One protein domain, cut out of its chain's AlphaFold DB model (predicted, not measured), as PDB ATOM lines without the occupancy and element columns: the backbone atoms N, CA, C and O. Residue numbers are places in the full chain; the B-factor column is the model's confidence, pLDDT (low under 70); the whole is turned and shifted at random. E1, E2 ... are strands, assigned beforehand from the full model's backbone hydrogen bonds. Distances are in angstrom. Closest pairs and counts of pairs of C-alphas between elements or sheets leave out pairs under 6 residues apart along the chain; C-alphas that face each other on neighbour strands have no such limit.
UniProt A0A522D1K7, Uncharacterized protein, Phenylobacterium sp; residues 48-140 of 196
ATOM      1  N   VAL A  48       1.351 -13.021  35.543       67.19
ATOM      2  CA  VAL A  48       2.645 -13.700  35.500       67.19
ATOM      3  C   VAL A  48       2.837 -14.388  36.844       67.19
ATOM      4  O   VAL A  48       2.744 -13.739  37.878       67.19
ATOM      5  N   VAL A  49       3.046 -15.702  36.821       73.12
ATOM      6  CA  VAL A  49       3.097 -16.539  38.026       73.12
ATOM      7  C   VAL A  49       4.425 -17.288  38.055       73.12
ATOM      8  O   VAL A  49       4.772 -17.935  37.063       73.12
ATOM      9  N   GLY A  50       5.152 -17.158  39.161       67.81
ATOM     10  CA  GLY A  50       6.375 -17.882  39.475       67.81
ATOM     11  C   GLY A  50       6.108 -19.231  40.141       67.81
ATOM     12  O   GLY A  50       5.025 -19.818  40.033       67.81
ATOM     13  N   THR A  51       7.142 -19.765  40.766       75.12
ATOM     14  CA  THR A  51       7.232 -21.103  41.343       75.12
ATOM     15  C   THR A  51       7.633 -21.015  42.821       75.12
ATOM     16  O   THR A  51       7.418 -20.006  43.471       75.12
ATOM     17  N   GLU A  52       8.110 -22.110  43.421       74.62
ATOM     18  CA  GLU A  52       8.544 -22.117  44.830       74.62
ATOM     19  C   GLU A  52      10.023 -21.713  45.024       74.62
ATOM     20  O   GLU A  52      10.538 -21.832  46.138       74.62
ATOM     21  N   GLY A  53      10.735 -21.314  43.969       73.88
ATOM     22  CA  GLY A  53      12.128 -20.867  44.057       73.88
ATOM     23  C   GLY A  53      12.327 -19.489  43.437       73.88
ATOM     24  O   GLY A  53      11.456 -19.019  42.730       73.88
ATOM     25  N   ASP A  54      13.501 -18.897  43.666       79.56
ATOM     26  CA  ASP A  54      13.836 -17.528  43.252       79.56
ATOM     27  C   ASP A  54      13.635 -17.296  41.740       79.56
ATOM     28  O   ASP A  54      14.467 -17.692  40.908       79.56
ATOM     29  N   ASP A  55      12.541 -16.627  41.381       75.88
ATOM     30  CA  ASP A  55      12.135 -16.395  40.004       75.88
ATOM     31  C   ASP A  55      12.414 -14.961  39.533       75.88
ATOM     32  O   ASP A  55      12.650 -14.021  40.292       75.88
ATOM     33  N   THR A  56      12.416 -14.770  38.212       84.94
ATOM     34  CA  THR A  56      12.466 -13.439  37.591       84.94
ATOM     35  C   THR A  56      11.246 -13.248  36.704       84.94
ATOM     36  O   THR A  56      11.143 -13.853  35.634       84.94
ATOM     37  N   LEU A  57      10.328 -12.386  37.135       77.94
ATOM     38  CA  LEU A  57       9.013 -12.201  36.530       77.94
ATOM     39  C   LEU A  57       8.921 -10.814  35.894       77.94
ATOM     40  O   LEU A  57       9.134  -9.799  36.551       77.94
ATOM     41  N   VAL A  58       8.610 -10.752  34.599       81.88
ATOM     42  CA  VAL A  58       8.526  -9.481  33.868       81.88
ATOM     43  C   VAL A  58       7.089  -8.970  33.875       81.88
ATOM     44  O   VAL A  58       6.197  -9.622  33.336       81.88
ATOM     45  N   LEU A  59       6.872  -7.789  34.455       78.88
ATOM     46  CA  LEU A  59       5.582  -7.110  34.504       78.88
ATOM     47  C   LEU A  59       5.527  -6.035  33.414       78.88
ATOM     48  O   LEU A  59       6.059  -4.937  33.565       78.88
ATOM     49  N   GLU A  60       4.884  -6.382  32.302       75.31
ATOM     50  CA  GLU A  60       4.581  -5.469  31.195       75.31
ATOM     51  C   GLU A  60       3.098  -5.093  31.232       75.31
ATOM     52  O   GLU A  60       2.258  -5.914  31.607       75.31
ATOM     53  N   GLY A  61       2.715  -3.899  30.780       66.75
ATOM     54  CA  GLY A  61       1.286  -3.631  30.574       66.75
ATOM     55  C   GLY A  61       0.466  -3.389  31.841       66.75
ATOM     56  O   GLY A  61      -0.756  -3.471  31.754       66.75
ATOM     57  N   GLY A  62       1.082  -3.173  33.009       67.25
ATOM     58  CA  GLY A  62       0.337  -3.179  34.272       67.25
ATOM     59  C   GLY A  62      -0.052  -4.588  34.736       67.25
ATOM     60  O   GLY A  62      -1.044  -4.744  35.449       67.25
ATOM     61  N   ALA A  63       0.694  -5.614  34.309       68.94
ATOM     62  CA  ALA A  63       0.446  -7.010  34.655       68.94
ATOM     63  C   ALA A  63       0.425  -7.277  36.171       68.94
ATOM     64  O   ALA A  63       1.063  -6.586  36.969       68.94
ATOM     65  N   THR A  64      -0.289  -8.338  36.540       75.12
ATOM     66  CA  THR A  64      -0.331  -8.869  37.901       75.12
ATOM     67  C   THR A  64       0.712  -9.976  38.068       75.12
ATOM     68  O   THR A  64       0.659 -10.980  37.364       75.12
ATOM     69  N   GLY A  65       1.650  -9.802  38.992       74.06
ATOM     70  CA  GLY A  65       2.653 -10.779  39.392       74.06
ATOM     71  C   GLY A  65       2.222 -11.595  40.607       74.06
ATOM     72  O   GLY A  65       1.600 -11.066  41.530       74.06
ATOM     73  N   ILE A  66       2.573 -12.875  40.600       79.38
ATOM     74  CA  ILE A  66       2.523 -13.771  41.756       79.38
ATOM     75  C   ILE A  66       3.877 -14.476  41.795       79.38
ATOM     76  O   ILE A  66       4.184 -15.199  40.851       79.38
ATOM     77  N   GLY A  67       4.690 -14.211  42.810       70.19
ATOM     78  CA  GLY A  67       6.022 -14.797  42.972       70.19
ATOM     79  C   GLY A  67       5.954 -16.282  43.308       70.19
ATOM     80  O   GLY A  67       6.499 -17.119  42.595       70.19
ATOM     81  N   GLY A  68       5.122 -16.619  44.291       76.94
ATOM     82  CA  GLY A  68       5.025 -17.943  44.877       76.94
ATOM     83  C   GLY A  68       5.869 -18.031  46.144       76.94
ATOM     84  O   GLY A  68       5.542 -17.426  47.165       76.94
ATOM     85  N   GLY A  69       6.895 -18.875  46.119       71.88
ATOM     86  CA  GLY A  69       7.850 -19.012  47.216       71.88
ATOM     87  C   GLY A  69       9.267 -18.739  46.731       71.88
ATOM     88  O   GLY A  69       9.553 -18.919  45.560       71.88
ATOM     89  N   GLY A  70      10.164 -18.388  47.650       80.50
ATOM     90  CA  GLY A  70      11.519 -17.957  47.295       80.50
ATOM     91  C   GLY A  70      11.671 -16.443  47.406       80.50
ATOM     92  O   GLY A  70      10.777 -15.774  47.925       80.50
ATOM     93  N   ASP A  71      12.836 -15.947  46.991       84.88
ATOM     94  CA  ASP A  71      13.141 -14.517  46.922       84.88
ATOM     95  C   ASP A  71      13.058 -14.067  45.450       84.88
ATOM     96  O   ASP A  71      13.997 -14.256  44.667       84.88
ATOM     97  N   ASP A  72      11.932 -13.475  45.057       82.69
ATOM     98  CA  ASP A  72      11.610 -13.219  43.652       82.69
ATOM     99  C   ASP A  72      12.074 -11.842  43.154       82.69
ATOM    100  O   ASP A  72      12.222 -10.868  43.895       82.69
ATOM    101  N   THR A  73      12.299 -11.721  41.845       88.31
ATOM    102  CA  THR A  73      12.650 -10.454  41.182       88.31
ATOM    103  C   THR A  73      11.592 -10.055  40.158       88.31
ATOM    104  O   THR A  73      11.464 -10.672  39.100       88.31
ATOM    105  N   PHE A  74      10.880  -8.959  40.416       84.94
ATOM    106  CA  PHE A  74       9.867  -8.420  39.509       84.94
ATOM    107  C   PHE A  74      10.453  -7.304  38.639       84.94
ATOM    108  O   PHE A  74      10.753  -6.210  39.118       84.94
ATOM    109  N   VAL A  75      10.611  -7.571  37.344       88.00
ATOM    110  CA  VAL A  75      11.148  -6.626  36.358       88.00
ATOM    111  C   VAL A  75      10.018  -5.762  35.815       88.00
ATOM    112  O   VAL A  75       9.127  -6.261  35.133       88.00
ATOM    113  N   LEU A  76      10.067  -4.461  36.081       85.81
ATOM    114  CA  LEU A  76       9.005  -3.531  35.704       85.81
ATOM    115  C   LEU A  76       9.256  -2.921  34.328       85.81
ATOM    116  O   LEU A  76      10.335  -2.388  34.070       85.81
ATOM    117  N   VAL A  77       8.244  -2.943  33.464       82.94
ATOM    118  CA  VAL A  77       8.322  -2.378  32.113       82.94
ATOM    119  C   VAL A  77       7.188  -1.376  31.908       82.94
ATOM    120  O   VAL A  77       6.013  -1.719  32.015       82.94
ATOM    121  N   SER A  78       7.550  -0.131  31.588       81.12
ATOM    122  CA  SER A  78       6.595   0.910  31.199       81.12
ATOM    123  C   SER A  78       6.124   0.673  29.769       81.12
ATOM    124  O   SER A  78       6.911   0.309  28.891       81.12
ATOM    125  N   ASN A  79       4.844   0.928  29.518       73.12
ATOM    126  CA  ASN A  79       4.271   0.867  28.176       73.12
ATOM    127  C   ASN A  79       4.440   2.187  27.417       73.12
ATOM    128  O   ASN A  79       4.118   2.254  26.235       73.12
ATOM    129  N   GLY A  80       4.924   3.243  28.082       66.94
ATOM    130  CA  GLY A  80       5.156   4.559  27.484       66.94
ATOM    131  C   GLY A  80       3.892   5.297  27.027       66.94
ATOM    132  O   GLY A  80       4.001   6.367  26.429       66.94
ATOM    133  N   ASP A  81       2.705   4.749  27.301       57.03
ATOM    134  CA  ASP A  81       1.419   5.236  26.783       57.03
ATOM    135  C   ASP A  81       0.631   6.103  27.785       57.03
ATOM    136  O   ASP A  81      -0.401   6.689  27.438       57.03
ATOM    137  N   ALA A  82       1.097   6.233  29.030       60.16
ATOM    138  CA  ALA A  82       0.378   6.988  30.051       60.16
ATOM    139  C   ALA A  82       0.590   8.507  29.898       60.16
ATOM    140  O   ALA A  82       1.705   9.019  29.940       60.16
ATOM    141  N   LYS A  83      -0.506   9.273  29.784       62.16
ATOM    142  CA  LYS A  83      -0.496  10.753  29.867       62.16
ATOM    143  C   LYS A  83      -0.478  11.279  31.314       62.16
ATOM    144  O   LYS A  83      -0.907  12.403  31.568       62.16
ATOM    145  N   GLY A  84      -0.023  10.460  32.253       72.44
ATOM    146  CA  GLY A  84      -0.042  10.697  33.690       72.44
ATOM    147  C   GLY A  84       0.707   9.577  34.401       72.44
ATOM    148  O   GLY A  84       1.479   8.869  33.761       72.44
ATOM    149  N   VAL A  85       0.449   9.408  35.697       78.19
ATOM    150  CA  VAL A  85       1.099   8.361  36.485       78.19
ATOM    151  C   VAL A  85       0.663   6.976  35.986       78.19
ATOM    152  O   VAL A  85      -0.527   6.656  36.006       78.19
ATOM    153  N   GLU A  86       1.611   6.158  35.535       80.94
ATOM    154  CA  GLU A  86       1.348   4.815  35.009       80.94
ATOM    155  C   GLU A  86       1.299   3.767  36.127       80.94
ATOM    156  O   GLU A  86       2.178   3.701  36.985       80.94
ATOM    157  N   ARG A  87       0.316   2.865  36.077       80.56
ATOM    158  CA  ARG A  87       0.374   1.630  36.862       80.56
ATOM    159  C   ARG A  87       1.273   0.624  36.145       80.56
ATOM    160  O   ARG A  87       0.880   0.059  35.128       80.56
ATOM    161  N   LEU A  88       2.453   0.370  36.702       80.25
ATOM    162  CA  LEU A  88       3.441  -0.552  36.133       80.25
ATOM    163  C   LEU A  88       3.098  -2.023  36.399       80.25
ATOM    164  O   LEU A  88       3.427  -2.892  35.595       80.25
ATOM    165  N   GLY A  89       2.393  -2.305  37.496       79.12
ATOM    166  CA  GLY A  89       1.925  -3.649  37.822       79.12
ATOM    167  C   GLY A  89       1.253  -3.746  39.185       79.12
ATOM    168  O   GLY A  89       1.133  -2.757  39.915       79.12
ATOM    169  N   ALA A  90       0.801  -4.951  39.522       81.50
ATOM    170  CA  ALA A  90       0.448  -5.324  40.890       81.50
ATOM    171  C   ALA A  90       1.089  -6.660  41.260       81.50
ATOM    172  O   ALA A  90       1.168  -7.530  40.409       81.50
ATOM    173  N   ILE A  91       1.516  -6.839  42.503       81.31
ATOM    174  CA  ILE A  91       2.123  -8.079  42.996       81.31
ATOM    175  C   ILE A  91       1.311  -8.545  44.194       81.31
ATOM    176  O   ILE A  91       1.129  -7.772  45.129       81.31
ATOM    177  N   LEU A  92       0.783  -9.767  44.147       80.88
ATOM    178  CA  LEU A  92      -0.213 -10.232  45.122       80.88
ATOM    179  C   LEU A  92       0.377 -10.914  46.367       80.88
ATOM    180  O   LEU A  92      -0.358 -11.191  47.313       80.88
ATOM    181  N   ASP A  93       1.667 -11.220  46.352       75.31
ATOM    182  CA  ASP A  93       2.370 -11.977  47.387       75.31
ATOM    183  C   ASP A  93       3.795 -11.458  47.611       75.31
ATOM    184  O   ASP A  93       4.718 -12.232  47.835       75.31
ATOM    185  N   PHE A  94       3.961 -10.136  47.561       81.44
ATOM    186  CA  PHE A  94       5.254  -9.488  47.725       81.44
ATOM    187  C   PHE A  94       5.786  -9.695  49.147       81.44
ATOM    188  O   PHE A  94       5.234  -9.184  50.126       81.44
ATOM    189  N   ASN A  95       6.885 -10.427  49.248       81.94
ATOM    190  CA  ASN A  95       7.560 -10.776  50.484       81.94
ATOM    191  C   ASN A  95       8.808  -9.916  50.710       81.94
ATOM    192  O   ASN A  95       9.333  -9.252  49.822       81.94
ATOM    193  N   ALA A  96       9.337  -9.937  51.936       81.25
ATOM    194  CA  ALA A  96      10.518  -9.146  52.296       81.25
ATOM    195  C   ALA A  96      11.808  -9.561  51.555       81.25
ATOM    196  O   ALA A  96      12.761  -8.779  51.531       81.25
ATOM    197  N   GLY A  97      11.849 -10.783  51.014       82.06
ATOM    198  CA  GLY A  97      12.935 -11.282  50.167       82.06
ATOM    199  C   GLY A  97      12.852 -10.792  48.722       82.06
ATOM    200  O   GLY A  97      13.871 -10.750  48.033       82.06
ATOM    201  N   ASP A  98      11.675 -10.335  48.297       86.44
ATOM    202  CA  ASP A  98      11.424  -9.968  46.914       86.44
ATOM    203  C   ASP A  98      12.009  -8.602  46.564       86.44
ATOM    204  O   ASP A  98      12.154  -7.683  47.382       86.44
ATOM    205  N   THR A  99      12.325  -8.443  45.284       91.00
ATOM    206  CA  THR A  99      12.953  -7.241  44.751       91.00
ATOM    207  C   THR A  99      12.240  -6.729  43.508       91.00
ATOM    208  O   THR A  99      11.671  -7.480  42.720       91.00
ATOM    209  N   LEU A 100      12.270  -5.406  43.327       89.56
ATOM    210  CA  LEU A 100      11.798  -4.748  42.112       89.56
ATOM    211  C   LEU A 100      13.000  -4.348  41.261       89.56
ATOM    212  O   LEU A 100      13.842  -3.564  41.710       89.56
ATOM    213  N   ASP A 101      13.055  -4.841  40.030       88.81
ATOM    214  CA  ASP A 101      14.045  -4.425  39.044       88.81
ATOM    215  C   ASP A 101      13.475  -3.314  38.149       88.81
ATOM    216  O   ASP A 101      12.541  -3.510  37.370       88.81
ATOM    217  N   LEU A 102      14.079  -2.129  38.260       88.44
ATOM    218  CA  LEU A 102      13.726  -0.929  37.497       88.44
ATOM    219  C   LEU A 102      14.573  -0.760  36.226       88.44
ATOM    220  O   LEU A 102      14.421   0.235  35.516       88.44
ATOM    221  N   SER A 103      15.482  -1.697  35.930       86.38
ATOM    222  CA  SER A 103      16.472  -1.589  34.847       86.38
ATOM    223  C   SER A 103      15.856  -1.339  33.468       86.38
ATOM    224  O   SER A 103      16.505  -0.765  32.591       86.38
ATOM    225  N   ARG A 104      14.596  -1.745  33.276       85.00
ATOM    226  CA  ARG A 104      13.839  -1.571  32.031       85.00
ATOM    227  C   ARG A 104      13.069  -0.253  31.942       85.00
ATOM    228  O   ARG A 104      12.649   0.093  30.843       85.00
ATOM    229  N   LEU A 105      12.919   0.485  33.042       83.44
ATOM    230  CA  LEU A 105      12.216   1.772  33.067       83.44
ATOM    231  C   LEU A 105      13.123   2.937  32.657       83.44
ATOM    232  O   LEU A 105      12.683   3.870  31.991       83.44
ATOM    233  N   GLY A 106      14.408   2.877  33.009       82.31
ATOM    234  CA  GLY A 106      15.376   3.906  32.642       82.31
ATOM    235  C   GLY A 106      16.610   3.903  33.535       82.31
ATOM    236  O   GLY A 106      16.589   3.416  34.660       82.31
ATOM    237  N   ALA A 107      17.707   4.488  33.051       84.44
ATOM    238  CA  ALA A 107      18.958   4.564  33.817       84.44
ATOM    239  C   ALA A 107      18.865   5.471  35.060       84.44
ATOM    240  O   ALA A 107      19.685   5.349  35.967       84.44
ATOM    241  N   ASN A 108      17.883   6.376  35.089       85.00
ATOM    242  CA  ASN A 108      17.617   7.268  36.215       85.00
ATOM    243  C   ASN A 108      16.506   6.742  37.133       85.00
ATOM    244  O   ASN A 108      16.159   7.425  38.097       85.00
ATOM    245  N   ALA A 109      15.961   5.555  36.840       86.69
ATOM    246  CA  ALA A 109      14.794   5.054  37.535       86.69
ATOM    247  C   ALA A 109      15.078   4.802  39.017       86.69
ATOM    248  O   ALA A 109      16.072   4.168  39.385       86.69
ATOM    249  N   ARG A 110      14.191   5.303  39.877       89.75
ATOM    250  CA  ARG A 110      14.307   5.185  41.331       89.75
ATOM    251  C   ARG A 110      12.946   5.108  42.007       89.75
ATOM    252  O   ARG A 110      11.967   5.686  41.547       89.75
ATOM    253  N   ILE A 111      12.926   4.451  43.160       90.19
ATOM    254  CA  ILE A 111      11.776   4.464  44.066       90.19
ATOM    255  C   ILE A 111      11.767   5.803  44.810       90.19
ATOM    256  O   ILE A 111      12.766   6.175  45.431       90.19
ATOM    257  N   LEU A 112      10.642   6.511  44.754       87.38
ATOM    258  CA  LEU A 112      10.419   7.750  45.499       87.38
ATOM    259  C   LEU A 112       9.885   7.492  46.908       87.38
ATOM    260  O   LEU A 112      10.262   8.194  47.846       87.38
ATOM    261  N   GLY A 113       9.021   6.488  47.063       85.44
ATOM    262  CA  GLY A 113       8.340   6.219  48.322       85.44
ATOM    263  C   GLY A 113       7.600   4.888  48.326       85.44
ATOM    264  O   GLY A 113       7.402   4.264  47.284       85.44
ATOM    265  N   ARG A 114       7.230   4.460  49.534       87.75
ATOM    266  CA  ARG A 114       6.337   3.330  49.793       87.75
ATOM    267  C   ARG A 114       5.276   3.801  50.773       87.75
ATOM    268  O   ARG A 114       5.630   4.296  51.842       87.75
ATOM    269  N   GLU A 115       4.020   3.678  50.387       79.50
ATOM    270  CA  GLU A 115       2.872   4.144  51.158       79.50
ATOM    271  C   GLU A 115       1.880   2.995  51.298       79.50
ATOM    272  O   GLU A 115       1.640   2.272  50.335       79.50
ATOM    273  N   ASP A 116       1.327   2.802  52.492       74.19
ATOM    274  CA  ASP A 116       0.258   1.823  52.691       74.19
ATOM    275  C   ASP A 116      -1.013   2.337  52.004       74.19
ATOM    276  O   ASP A 116      -1.435   3.470  52.247       74.19
ATOM    277  N   ASP A 117      -1.611   1.510  51.149       65.25
ATOM    278  CA  ASP A 117      -2.738   1.865  50.287       65.25
ATOM    279  C   ASP A 117      -3.768   0.726  50.293       65.25
ATOM    280  O   ASP A 117      -3.505  -0.372  49.801       65.25
ATOM    281  N   ASP A 118      -4.906   0.971  50.948       62.12
ATOM    282  CA  ASP A 118      -6.089   0.100  51.037       62.12
ATOM    283  C   ASP A 118      -5.825  -1.413  51.237       62.12
ATOM    284  O   ASP A 118      -6.528  -2.275  50.719       62.12
ATOM    285  N   GLY A 119      -4.836  -1.763  52.062       59.59
ATOM    286  CA  GLY A 119      -4.525  -3.160  52.388       59.59
ATOM    287  C   GLY A 119      -3.387  -3.766  51.574       59.59
ATOM    288  O   GLY A 119      -3.133  -4.955  51.722       59.59
ATOM    289  N   GLY A 120      -2.684  -2.961  50.779       71.44
ATOM    290  CA  GLY A 120      -1.336  -3.245  50.297       71.44
ATOM    291  C   GLY A 120      -0.406  -2.052  50.483       71.44
ATOM    292  O   GLY A 120      -0.684  -1.133  51.249       71.44
ATOM    293  N   THR A 121       0.700  -2.056  49.751       76.94
ATOM    294  CA  THR A 121       1.681  -0.978  49.697       76.94
ATOM    295  C   THR A 121       1.831  -0.499  48.257       76.94
ATOM    296  O   THR A 121       2.211  -1.259  47.361       76.94
ATOM    297  N   ARG A 122       1.577   0.789  48.036       83.81
ATOM    298  CA  ARG A 122       1.884   1.501  46.800       83.81
ATOM    299  C   ARG A 122       3.340   1.945  46.803       83.81
ATOM    300  O   ARG A 122       3.809   2.612  47.723       83.81
ATOM    301  N   ILE A 123       4.058   1.598  45.744       86.00
ATOM    302  CA  ILE A 123       5.464   1.940  45.543       86.00
ATOM    303  C   ILE A 123       5.551   2.927  44.385       86.00
ATOM    304  O   ILE A 123       5.349   2.546  43.235       86.00
ATOM    305  N   SER A 124       5.865   4.180  44.699       86.81
ATOM    306  CA  SER A 124       6.003   5.278  43.737       86.81
ATOM    307  C   SER A 124       7.375   5.263  43.075       86.81
ATOM    308  O   SER A 124       8.399   5.127  43.753       86.81
ATOM    309  N   ILE A 125       7.412   5.440  41.757       86.38
ATOM    310  CA  ILE A 125       8.612   5.329  40.930       86.38
ATOM    311  C   ILE A 125       8.715   6.550  40.006       86.38
ATOM    312  O   ILE A 125       7.748   6.972  39.378       86.38
ATOM    313  N   ASP A 126       9.924   7.097  39.948       87.81
ATOM    314  CA  ASP A 126      10.379   8.163  39.054       87.81
ATOM    315  C   ASP A 126      11.340   7.523  38.054       87.81
ATOM    316  O   ASP A 126      12.376   7.003  38.480       87.81
ATOM    317  N   TYR A 127      10.990   7.473  36.768       85.75
ATOM    318  CA  TYR A 127      11.819   6.823  35.749       85.75
ATOM    319  C   TYR A 127      12.700   7.800  34.981       85.75
ATOM    320  O   TYR A 127      13.790   7.414  34.538       85.75
ATOM    321  N   ASP A 128      12.244   9.040  34.797       84.19
ATOM    322  CA  ASP A 128      12.971  10.039  34.016       84.19
ATOM    323  C   ASP A 128      14.004  10.829  34.852       84.19
ATOM    324  O   ASP A 128      14.987  11.360  34.309       84.19
ATOM    325  N   GLY A 129      13.881  10.773  36.180       84.69
ATOM    326  CA  GLY A 129      14.765  11.379  37.166       84.69
ATOM    327  C   GLY A 129      14.365  12.796  37.580       84.69
ATOM    328  O   GLY A 129      15.158  13.462  38.265       84.69
ATOM    329  N   ASP A 130      13.191  13.288  37.184       83.88
ATOM    330  CA  ASP A 130      12.740  14.653  37.463       83.88
ATOM    331  C   ASP A 130      12.280  14.877  38.919       83.88
ATOM    332  O   ASP A 130      12.091  16.025  39.345       83.88
ATOM    333  N   GLY A 131      12.180  13.801  39.706       84.81
ATOM    334  CA  GLY A 131      11.762  13.826  41.107       84.81
ATOM    335  C   GLY A 131      10.252  13.776  41.317       84.81
ATOM    336  O   GLY A 131       9.812  13.961  42.455       84.81
ATOM    337  N   LYS A 132       9.466  13.552  40.264       86.62
ATOM    338  CA  LYS A 132       8.027  13.314  40.326       86.62
ATOM    339  C   LYS A 132       7.722  11.847  40.087       86.62
ATOM    340  O   LYS A 132       8.514  11.094  39.539       86.62
ATOM    341  N   GLU A 133       6.562  11.439  40.584       85.38
ATOM    342  CA  GLU A 133       6.056  10.104  40.319       85.38
ATOM    343  C   GLU A 133       5.638  10.033  38.852       85.38
ATOM    344  O   GLU A 133       4.723  10.742  38.426       85.38
ATOM    345  N   ASP A 134       6.310   9.165  38.112       83.62
ATOM    346  CA  ASP A 134       5.921   8.827  36.755       83.62
ATOM    347  C   ASP A 134       5.031   7.579  36.753       83.62
ATOM    348  O   ASP A 134       4.175   7.434  35.878       83.62
ATOM    349  N   GLY A 135       5.202   6.690  37.740       83.94
ATOM    350  CA  GLY A 135       4.417   5.468  37.881       83.94
ATOM    351  C   GLY A 135       4.443   4.845  39.258       83.94
ATOM    352  O   GLY A 135       5.184   5.262  40.142       83.94
ATOM    353  N   PHE A 136       3.635   3.805  39.429       83.38
ATOM    354  CA  PHE A 136       3.561   3.057  40.674       83.38
ATOM    355  C   PHE A 136       3.340   1.561  40.461       83.38
ATOM    356  O   PHE A 136       2.818   1.115  39.436       83.38
ATOM    357  N   VAL A 137       3.715   0.789  41.477       82.88
ATOM    358  CA  VAL A 137       3.372  -0.629  41.632       82.88
ATOM    359  C   VAL A 137       2.573  -0.799  42.909       82.88
ATOM    360  O   VAL A 137       2.894  -0.182  43.923       82.88
ATOM    361  N   LEU A 138       1.549  -1.643  42.868       82.50
ATOM    362  CA  LEU A 138       0.840  -2.074  44.069       82.50
ATOM    363  C   LEU A 138       1.395  -3.421  44.518       82.50
ATOM    364  O   LEU A 138       1.528  -4.334  43.712       82.50
ATOM    365  N   THR A 139       1.728  -3.543  45.791       81.44
ATOM    366  CA  THR A 139       2.244  -4.780  46.382       81.44
ATOM    367  C   THR A 139       1.337  -5.205  47.518       81.44
ATOM    368  O   THR A 139       0.871  -4.361  48.275       81.44
ATOM    369  N   PHE A 140       1.065  -6.494  47.626       77.06
ATOM    370  CA  PHE A 140       0.227  -7.075  48.666       77.06
ATOM    371  C   PHE A 140       1.006  -8.197  49.323       77.06
ATOM    372  O   PHE A 140       1.638  -8.991  48.629       77.06
TER     373      PHE A 140
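What this domain is: This is residues 48 to 140 of the 196 residues of an uncharacterized protein of Phenylobacterium sp (UniProt A0A522D1K7). This is a sandwich with partly overlapping layers: a small sheet of three strands, E1, E3 and E5, faces the E2 and E4 part of a larger, strongly twisted sheet, the strands of the one at 45 degrees to those of the other. The larger sheet runs on past the small one into the long hairpin E6 and E7, whose two strands are apart from E1 and E3. The printed part has 93 residues with eight named strands, E1 to E8 in order, and no named helix; the class is all strand, although under half of the residues, 42 of 93, are in named strands. The five-strand sheet has the order E2, E4, E8, E7, E6 and is mixed, and the three-strand sheet has the order E1, E3, E5, all parallel. The whole is compact, with a radius of gyration of the C-alphas of 12.4 A and spans of 37 by 26 by 19 A.

How they stand to each other: Start at residues 48 to 49, which pair, parallel, with residues 65 to 66 of E2, residues 64 to 66. Next comes E1, residues 56 to 60, parallel to E3, residues 73 to 77, with N 57 and O 73 2.8 A apart. E3 is parallel to E5, residues 99 to 101, with N 74 and O 99 at 2.8 A. In the other sheet, E2 is parallel to E4, residues 86 to 91, where N 65 and O 90 are 2.7 A apart. The closest C-alphas of E1 and E4 are those of Leu 59 and Gly 89, 6.0 A apart. E4 is parallel to E8, residues 135 to 139, with N 88 and O 136 at 2.9 A. E6, residues 110 to 117, E7, residues 120 to 126, and E8 form a meander, each strand the antiparallel neighbour of the one before; look at N 122 and O 115, 2.7 A, and N 121 and O 139, 2.7 A. E2 and E6 are the edge strands of this sheet.

Where its parts are: Find C-alpha 56 at (12.466, -13.439, 37.591), where E1 begins; it runs 12.9 A to C-alpha 60. E3 is 12.9 A long and E4 15.2 A; E2 and E5 have three residues each. E6 starts at C-alpha 110, (14.307, 5.185, 41.331), and runs 19.5 A; E7 then runs 19.8 A. E8 runs 13.5 A to C-alpha 139 at (2.244, -4.780, 46.382).

The domain as a whole: The C-alphas of Glu 52 and Asp 130 are the two farthest apart, 37.7 A. The printed part has no cut, and no link is long. Mean pLDDT of the printed part is 79.6; look for values under 70 at residues 48, 50, 61 to 63, 80 to 83 and 117 to 119.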